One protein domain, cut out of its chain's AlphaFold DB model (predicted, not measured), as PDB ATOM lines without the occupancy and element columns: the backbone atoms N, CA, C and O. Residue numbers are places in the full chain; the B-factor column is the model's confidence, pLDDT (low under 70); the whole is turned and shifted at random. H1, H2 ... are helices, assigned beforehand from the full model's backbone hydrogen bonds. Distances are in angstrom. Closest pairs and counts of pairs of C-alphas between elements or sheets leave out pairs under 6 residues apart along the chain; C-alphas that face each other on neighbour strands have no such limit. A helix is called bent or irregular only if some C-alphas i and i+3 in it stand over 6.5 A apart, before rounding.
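This is residues 35 to 101 of the 102 residues of an uncharacterized protein of Neisseria polysaccharea ATCC 43768 (UniProt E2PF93). One long helix, H1, makes the length of the model; H3 folds back beside part of it, and the short H2, between them in the chain, is set crosswise to both. After H3 a long stretch without a named element, residues 84 to 96, turns back toward the far end of H1 and leads to the small H4. The printed part has 67 residues with four named helices, in the order H1, H2, H3, H4, and no named strand: all helix. It is compact, with a radius of gyration of the C-alphas of 11.2 A, and its spans of 35 by 23 by 16 A are only just elongated.

H1, residues 35 to 60, begins with C-alpha 35 at (151.494, 133.118, 302.832) and is 33.6 A long. It has a kink of 53 degrees near residue 54 and is irregular: C-alphas 55 and 58 are 8.0 A apart. H2 is residues 65 to 70, and H3, residues 72 to 83, is 16.5 A long. H4, residues 97 to 100, ends with C-alpha 100 at (137.549, 135.414, 330.609).

H1 is the hub, touching three helices. With residues 46 to 53 alone it touches H2, about perpendicular at 83 degrees; the closest C-alphas, of Tyr 49 and Thr 65, are 5.5 A apart. With residues 41 to 49 alone it touches H3, at a shallow tilt of 24 degrees, opposite ways; the closest C-alphas, of Val 41 and Cys 81, are 5.5 A apart. H1 and H4 only just touch, with 3 pairs of C-alphas within 8 A, the closest those of Ala 55 and Phe 100 at 6.8 A. H2 and H3 touch only at the corner, and only just, with 3 such pairs, the closest those of Val 68 and Gly 74 at 5.2 A. H4 is apart from H2 and H3. Every O i to N i+4 pair is within hydrogen-bond range in H2 and H3, and 20 of 22 in H1; H4 is too short for such a pair.

The C-alphas farthest apart, of Pro 35 and Lys 59, are 35.7 A apart. The printed part has no cut. The link from H3 to H4 is long, and the other two are tight. No printed residue is under 70 in pLDDT.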
ATOM      1  N   PRO A  35     152.749 132.371 302.889       82.81
ATOM      2  CA  PRO A  35     151.494 133.118 302.832       82.81
ATOM      3  C   PRO A  35     150.361 132.504 303.668       82.81
ATOM      4  O   PRO A  35     149.489 133.231 304.155       82.81
ATOM      5  N   ARG A  36     150.342 131.175 303.842       85.06
ATOM      6  CA  ARG A  36     149.345 130.487 304.676       85.06
ATOM      7  C   ARG A  36     149.604 130.777 306.148       85.06
ATOM      8  O   ARG A  36     148.647 131.051 306.870       85.06
ATOM      9  N   TRP A  37     150.862 130.791 306.573       87.25
ATOM     10  CA  TRP A  37     151.236 131.197 307.923       87.25
ATOM     11  C   TRP A  37     150.891 132.651 308.205       87.25
ATOM     12  O   TRP A  37     150.217 132.927 309.195       87.25
ATOM     13  N   VAL A  38     151.229 133.574 307.297       88.44
ATOM     14  CA  VAL A  38     150.874 134.998 307.444       88.44
ATOM     15  C   VAL A  38     149.364 135.158 307.622       88.44
ATOM     16  O   VAL A  38     148.909 135.861 308.528       88.44
ATOM     17  N   LYS A  39     148.571 134.456 306.804       91.44
ATOM     18  CA  LYS A  39     147.107 134.450 306.914       91.44
ATOM     19  C   LYS A  39     146.627 133.847 308.239       91.44
ATOM     20  O   LYS A  39     145.711 134.395 308.850       91.44
ATOM     21  N   SER A  40     147.239 132.753 308.698       92.38
ATOM     22  CA  SER A  40     146.932 132.116 309.987       92.38
ATOM     23  C   SER A  40     147.175 133.073 311.156       92.38
ATOM     24  O   SER A  40     146.279 133.313 311.966       92.38
ATOM     25  N   VAL A  41     148.350 133.709 311.198       91.94
ATOM     26  CA  VAL A  41     148.723 134.694 312.222       91.94
ATOM     27  C   VAL A  41     147.783 135.899 312.197       91.94
ATOM     28  O   VAL A  41     147.309 136.330 313.249       91.94
ATOM     29  N   HIS A  42     147.465 136.427 311.012       95.12
ATOM     30  CA  HIS A  42     146.533 137.546 310.875       95.12
ATOM     31  C   HIS A  42     145.140 137.203 311.426       95.12
ATOM     32  O   HIS A  42     144.587 137.953 312.234       95.12
ATOM     33  N   ASN A  43     144.600 136.042 311.047       97.69
ATOM     34  CA  ASN A  43     143.305 135.570 311.532       97.69
ATOM     35  C   ASN A  43     143.315 135.345 313.048       97.69
ATOM     36  O   ASN A  43     142.373 135.743 313.731       97.69
ATOM     37  N   CYS A  44     144.390 134.761 313.581       97.38
ATOM     38  CA  CYS A  44     144.584 134.570 315.015       97.38
ATOM     39  C   CYS A  44     144.507 135.896 315.775       97.38
ATOM     40  O   CYS A  44     143.729 136.010 316.724       97.38
ATOM     41  N   ARG A  45     145.251 136.918 315.335       97.75
ATOM     42  CA  ARG A  45     145.241 138.247 315.963       97.75
ATOM     43  C   ARG A  45     143.848 138.866 315.909       97.75
ATOM     44  O   ARG A  45     143.299 139.221 316.945       97.75
ATOM     45  N   SER A  46     143.243 138.911 314.718       97.94
ATOM     46  CA  SER A  46     141.906 139.486 314.515       97.94
ATOM     47  C   SER A  46     140.852 138.830 315.413       97.94
ATOM     48  O   SER A  46     140.079 139.525 316.076       97.94
ATOM     49  N   ASN A  47     140.846 137.497 315.490       98.31
ATOM     50  CA  ASN A  47     139.898 136.757 316.318       98.31
ATOM     51  C   ASN A  47     140.113 137.024 317.809       98.31
ATOM     52  O   ASN A  47     139.152 137.318 318.517       98.31
ATOM     53  N   ASN A  48     141.357 136.978 318.287       98.31
ATOM     54  CA  ASN A  48     141.654 137.223 319.696       98.31
ATOM     55  C   ASN A  48     141.350 138.674 320.108       98.31
ATOM     56  O   ASN A  48     140.775 138.886 321.174       98.31
ATOM     57  N   TYR A  49     141.627 139.670 319.259       98.44
ATOM     58  CA  TYR A  49     141.265 141.065 319.546       98.44
ATOM     59  C   TYR A  49     139.752 141.259 319.658       98.44
ATOM     60  O   TYR A  49     139.288 141.953 320.561       98.44
ATOM     61  N   LYS A  50     138.971 140.613 318.782       98.31
ATOM     62  CA  LYS A  50     137.503 140.628 318.867       98.31
ATOM     63  C   LYS A  50     137.002 139.977 320.154       98.31
ATOM     64  O   LYS A  50     136.094 140.512 320.782       98.31
ATOM     65  N   VAL A  51     137.599 138.855 320.560       97.56
ATOM     66  CA  VAL A  51     137.262 138.177 321.822       97.56
ATOM     67  C   VAL A  51     137.527 139.092 323.017       97.56
ATOM     68  O   VAL A  51     136.651 139.242 323.861       97.56
ATOM     69  N   VAL A  52     138.689 139.745 323.070       97.50
ATOM     70  CA  VAL A  52     139.036 140.686 324.148       97.50
ATOM     71  C   VAL A  52     138.072 141.865 324.180       97.50
ATOM     72  O   VAL A  52     137.495 142.150 325.228       97.50
ATOM     73  N   LEU A  53     137.842 142.511 323.031       98.00
ATOM     74  CA  LEU A  53     136.916 143.636 322.933       98.00
ATOM     75  C   LEU A  53     135.513 143.241 323.411       98.00
ATOM     76  O   LEU A  53     134.912 143.945 324.214       98.00
ATOM     77  N   SER A  54     135.006 142.095 322.955       96.81
ATOM     78  CA  SER A  54     133.657 141.642 323.296       96.81
ATOM     79  C   SER A  54     133.514 141.199 324.750       96.81
ATOM     80  O   SER A  54     132.443 141.382 325.320       96.81
ATOM     81  N   ALA A  55     134.530 140.560 325.331       95.12
ATOM     82  CA  ALA A  55     134.412 139.953 326.654       95.12
ATOM     83  C   ALA A  55     134.738 140.933 327.782       95.12
ATOM     84  O   ALA A  55     134.080 140.922 328.818       95.12
ATOM     85  N   ILE A  56     135.761 141.769 327.591       94.56
ATOM     86  CA  ILE A  56     136.291 142.638 328.646       94.56
ATOM     87  C   ILE A  56     136.456 144.093 328.195       94.56
ATOM     88  O   ILE A  56     136.948 144.911 328.967       94.56
ATOM     89  N   GLY A  57     136.022 144.452 326.981       95.00
ATOM     90  CA  GLY A  57     136.192 145.803 326.445       95.00
ATOM     91  C   GLY A  57     135.568 146.885 327.320       95.00
ATOM     92  O   GLY A  57     136.230 147.871 327.609       95.00
ATOM     93  N   SER A  58     134.360 146.675 327.849       93.75
ATOM     94  CA  SER A  58     133.724 147.634 328.767       93.75
ATOM     95  C   SER A  58     134.504 147.816 330.072       93.75
ATOM     96  O   SER A  58     134.634 148.934 330.559       93.75
ATOM     97  N   LYS A  59     135.077 146.732 330.612       93.19
ATOM     98  CA  LYS A  59     135.870 146.746 331.851       93.19
ATOM     99  C   LYS A  59     137.174 147.531 331.699       93.19
ATOM    100  O   LYS A  59     137.605 148.173 332.649       93.19
ATOM    101  N   PHE A  60     137.786 147.474 330.519       93.31
ATOM    102  CA  PHE A  60     139.061 148.134 330.218       93.31
ATOM    103  C   PHE A  60     138.911 149.363 329.307       93.31
ATOM    104  O   PHE A  60     139.905 149.907 328.836       93.31
ATOM    105  N   ASN A  61     137.675 149.817 329.074       95.75
ATOM    106  CA  ASN A  61     137.331 150.935 328.194       95.75
ATOM    107  C   ASN A  61     137.887 150.818 326.756       95.75
ATOM    108  O   ASN A  61     138.218 151.820 326.121       95.75
ATOM    109  N   TYR A  62     137.980 149.599 326.224       96.94
ATOM    110  CA  TYR A  62     138.270 149.379 324.811       96.94
ATOM    111  C   TYR A  62     137.002 149.588 323.980       96.94
ATOM    112  O   TYR A  62     135.994 148.912 324.180       96.94
ATOM    113  N   GLN A  63     137.080 150.499 323.017       96.44
ATOM    114  CA  GLN A  63     136.003 150.873 322.098       96.44
ATOM    115  C   GLN A  63     136.183 150.253 320.704       96.44
ATOM    116  O   GLN A  63     135.257 150.227 319.898       96.44
ATOM    117  N   SER A  64     137.380 149.751 320.389       97.75
ATOM    118  CA  SER A  64     137.686 149.143 319.095       97.75
ATOM    119  C   SER A  64     138.784 148.089 319.205       97.75
ATOM    120  O   SER A  64     139.559 148.055 320.162       97.75
ATOM    121  N   THR A  65     138.891 147.230 318.189       96.94
ATOM    122  CA  THR A  65     139.972 146.237 318.115       96.94
ATOM    123  C   THR A  65     141.342 146.883 317.940       96.94
ATOM    124  O   THR A  65     142.326 146.271 318.330       96.94
ATOM    125  N   SER A  66     141.422 148.102 317.394       96.81
ATOM    126  CA  SER A  66     142.682 148.851 317.305       96.81
ATOM    127  C   SER A  66     143.187 149.240 318.693       96.81
ATOM    128  O   SER A  66     144.349 149.024 319.002       96.81
ATOM    129  N   GLN A  67     142.297 149.696 319.580       97.69
ATOM    130  CA  GLN A  67     142.679 149.974 320.968       97.69
ATOM    131  C   GLN A  67     143.103 148.708 321.717       97.69
ATOM    132  O   GLN A  67     144.040 148.746 322.507       97.69
ATOM    133  N   VAL A  68     142.453 147.570 321.442       97.38
ATOM    134  CA  VAL A  68     142.927 146.279 321.955       97.38
ATOM    135  C   VAL A  68     144.316 145.966 321.407       97.38
ATOM    136  O   VAL A  68     145.190 145.612 322.186       97.38
ATOM    137  N   GLN A  69     144.543 146.114 320.101       96.38
ATOM    138  CA  GLN A  69     145.833 145.863 319.457       96.38
ATOM    139  C   GLN A  69     146.965 146.710 320.063       96.38
ATOM    140  O   GLN A  69     148.059 146.188 320.272       96.38
ATOM    141  N   ASP A  70     146.704 147.980 320.366       95.69
ATOM    142  CA  ASP A  70     147.699 148.918 320.902       95.69
ATOM    143  C   ASP A  70     147.957 148.737 322.411       95.69
ATOM    144  O   ASP A  70     148.882 149.330 322.960       95.69
ATOM    145  N   SER A  71     147.165 147.902 323.088       95.50
ATOM    146  CA  SER A  71     147.315 147.597 324.515       95.50
ATOM    147  C   SER A  71     148.283 146.441 324.791       95.50
ATOM    148  O   SER A  71     148.572 145.631 323.909       95.50
ATOM    149  N   ASP A  72     148.703 146.287 326.050       96.00
ATOM    150  CA  ASP A  72     149.586 145.194 326.491       96.00
ATOM    151  C   ASP A  72     149.034 143.802 326.149       96.00
ATOM    152  O   ASP A  72     149.761 142.943 325.644       96.00
ATOM    153  N   ILE A  73     147.728 143.579 326.360       96.06
ATOM    154  CA  ILE A  73     147.087 142.306 326.000       96.06
ATOM    155  C   ILE A  73     147.105 142.092 324.479       96.06
ATOM    156  O   ILE A  73     147.302 140.966 324.022       96.06
ATOM    157  N   GLY A  74     146.975 143.160 323.687       95.88
ATOM    158  CA  GLY A  74     147.090 143.121 322.228       95.88
ATOM    159  C   GLY A  74     148.490 142.769 321.744       95.88
ATOM    160  O   GLY A  74     148.644 141.889 320.893       95.88
ATOM    161  N   GLN A  75     149.516 143.394 322.321       96.81
ATOM    162  CA  GLN A  75     150.914 143.097 322.003       96.81
ATOM    163  C   GLN A  75     151.280 141.657 322.384       96.81
ATOM    164  O   GLN A  75     151.902 140.949 321.587       96.81
ATOM    165  N   HIS A  76     150.804 141.171 323.538       96.12
ATOM    166  CA  HIS A  76     150.957 139.766 323.927       96.12
ATOM    167  C   HIS A  76     150.279 138.822 322.931       96.12
ATOM    168  O   HIS A  76     150.924 137.909 322.420       96.12
ATOM    169  N   ILE A  77     149.012 139.069 322.575       95.38
ATOM    170  CA  ILE A  77     148.296 138.294 321.544       95.38
ATOM    171  C   ILE A  77     149.084 138.277 320.227       95.38
ATOM    172  O   ILE A  77     149.203 137.222 319.602       95.38
ATOM    173  N   SER A  78     149.632 139.418 319.798       91.69
ATOM    174  CA  SER A  78     150.418 139.523 318.564       91.69
ATOM    175  C   SER A  78     151.629 138.589 318.580       91.69
ATOM    176  O   SER A  78     151.813 137.818 317.630       91.69
ATOM    177  N   GLY A  79     152.396 138.614 319.675       88.44
ATOM    178  CA  GLY A  79     153.557 137.751 319.881       88.44
ATOM    179  C   GLY A  79     153.186 136.271 319.952       88.44
ATOM    180  O   GLY A  79     153.773 135.458 319.240       88.44
ATOM    181  N   GLN A  80     152.163 135.915 320.733       93.69
ATOM    182  CA  GLN A  80     151.738 134.521 320.888       93.69
ATOM    183  C   GLN A  80     151.137 133.940 319.600       93.69
ATOM    184  O   GLN A  80     151.418 132.794 319.248       93.69
ATOM    185  N   CYS A  81     150.357 134.719 318.844       90.56
ATOM    186  CA  CYS A  81     149.855 134.290 317.538       90.56
ATOM    187  C   CYS A  81     150.995 134.017 316.551       90.56
ATOM    188  O   CYS A  81     150.889 133.078 315.771       90.56
ATOM    189  N   THR A  82     152.075 134.801 316.585       88.25
ATOM    190  CA  THR A  82     153.277 134.534 315.784       88.25
ATOM    191  C   THR A  82     154.007 133.284 316.266       88.25
ATOM    192  O   THR A  82     154.319 132.428 315.449       88.25
ATOM    193  N   TYR A  83     154.232 133.148 317.573       85.38
ATOM    194  CA  TYR A  83     154.968 132.023 318.155       85.38
ATOM    195  C   TYR A  83     154.273 130.666 317.946       85.38
ATOM    196  O   TYR A  83     154.935 129.665 317.701       85.38
ATOM    197  N   TYR A  84     152.937 130.626 318.010       86.94
ATOM    198  CA  TYR A  84     152.145 129.396 317.867       86.94
ATOM    199  C   TYR A  84     151.555 129.177 316.461       86.94
ATOM    200  O   TYR A  84     150.613 128.389 316.308       86.94
ATOM    201  N   ASP A  85     152.072 129.855 315.435       88.12
ATOM    202  CA  ASP A  85     151.635 129.729 314.031       88.12
ATOM    203  C   ASP A  85     150.135 129.991 313.807       88.12
ATOM    204  O   ASP A  85     149.454 129.344 313.005       88.12
ATOM    205  N   GLY A  86     149.584 130.937 314.563       90.25
ATOM    206  CA  GLY A  86     148.178 131.325 314.512       90.25
ATOM    207  C   GLY A  86     147.219 130.403 315.275       90.25
ATOM    208  O   GLY A  86     146.006 130.546 315.142       90.25
ATOM    209  N   ARG A  87     147.724 129.480 316.105       94.25
ATOM    210  CA  ARG A  87     146.892 128.578 316.933       94.25
ATOM    211  C   ARG A  87     146.616 129.092 318.350       94.25
ATOM    212  O   ARG A  87     146.004 128.385 319.147       94.25
ATOM    213  N   TYR A  88     147.081 130.294 318.678       95.25
ATOM    214  CA  TYR A  88     146.928 130.878 320.008       95.25
ATOM    215  C   TYR A  88     145.475 131.293 320.317       95.25
ATOM    216  O   TYR A  88     144.783 131.865 319.473       95.25
ATOM    217  N   ASP A  89     145.035 131.040 321.554       97.12
ATOM    218  CA  ASP A  89     143.717 131.406 322.087       97.12
ATOM    219  C   ASP A  89     143.878 132.081 323.456       97.12
ATOM    220  O   ASP A  89     144.218 131.429 324.446       97.12
ATOM    221  N   VAL A  90     143.593 133.383 323.517       96.88
ATOM    222  CA  VAL A  90     143.743 134.230 324.711       96.88
ATOM    223  C   VAL A  90     142.904 133.752 325.896       96.88
ATOM    224  O   VAL A  90     143.272 133.968 327.046       96.88
ATOM    225  N   ARG A  91     141.804 133.034 325.643       96.25
ATOM    226  CA  ARG A  91     140.933 132.501 326.705       96.25
ATOM    227  C   ARG A  91     141.586 131.352 327.469       96.25
ATOM    228  O   ARG A  91     141.186 131.061 328.589       96.25
ATOM    229  N   LYS A  92     142.556 130.674 326.850       96.25
ATOM    230  CA  LYS A  92     143.289 129.535 327.424       96.25
ATOM    231  C   LYS A  92     144.668 129.930 327.948       96.25
ATOM    232  O   LYS A  92     145.370 129.094 328.513       96.25
ATOM    233  N   ASP A  93     145.069 131.176 327.727       95.00
ATOM    234  CA  ASP A  93     146.360 131.695 328.147       95.00
ATOM    235  C   ASP A  93     146.421 131.806 329.679       95.00
ATOM    236  O   ASP A  93     145.458 132.211 330.324       95.00
ATOM    237  N   LYS A  94     147.543 131.430 330.298       93.25
ATOM    238  CA  LYS A  94     147.663 131.462 331.766       93.25
ATOM    239  C   LYS A  94     147.691 132.887 332.321       93.25
ATOM    240  O   LYS A  94     147.200 133.120 333.421       93.25
ATOM    241  N   GLN A  95     148.268 133.822 331.572       94.12
ATOM    242  CA  GLN A  95     148.408 135.217 331.967       94.12
ATOM    243  C   GLN A  95     147.085 135.965 331.828       94.12
ATOM    244  O   GLN A  95     146.752 136.726 332.725       94.12
ATOM    245  N   TYR A  96     146.308 135.729 330.768       94.25
ATOM    246  CA  TYR A  96     145.082 136.502 330.508       94.25
ATOM    247  C   TYR A  96     143.780 135.702 330.560       94.25
ATOM    248  O   TYR A  96     142.718 136.300 330.710       94.25
ATOM    249  N   GLY A  97     143.823 134.373 330.501       91.81
ATOM    250  CA  GLY A  97     142.641 133.504 330.471       91.81
ATOM    251  C   GLY A  97     141.716 133.692 331.673       91.81
ATOM    252  O   GLY A  97     140.497 133.620 331.533       91.81
ATOM    253  N   HIS A  98     142.276 134.043 332.835       93.56
ATOM    254  CA  HIS A  98     141.508 134.348 334.045       93.56
ATOM    255  C   HIS A  98     140.565 135.553 333.879       93.56
ATOM    256  O   HIS A  98     139.543 135.619 334.553       93.56
ATOM    257  N   LEU A  99     140.857 136.480 332.958       93.12
ATOM    258  CA  LEU A  99     139.980 137.615 332.651       93.12
ATOM    259  C   LEU A  99     138.700 137.197 331.911       93.12
ATOM    260  O   LEU A  99     137.767 137.990 331.824       93.12
ATOM    261  N   PHE A 100     138.664 135.972 331.378       91.25
ATOM    262  CA  PHE A 100     137.549 135.414 330.609       91.25
ATOM    263  C   PHE A 100     136.785 134.319 331.369       91.25
ATOM    264  O   PHE A 100     135.802 133.789 330.845       91.25
ATOM    265  N   ALA A 101     137.227 133.962 332.579       83.94
ATOM    266  CA  ALA A 101     136.488 133.074 333.468       83.94
ATOM    267  C   ALA A 101     135.267 133.821 334.036       83.94
ATOM    268  O   ALA A 101     135.382 134.983 334.425       83.94
TER     269      ALA A 101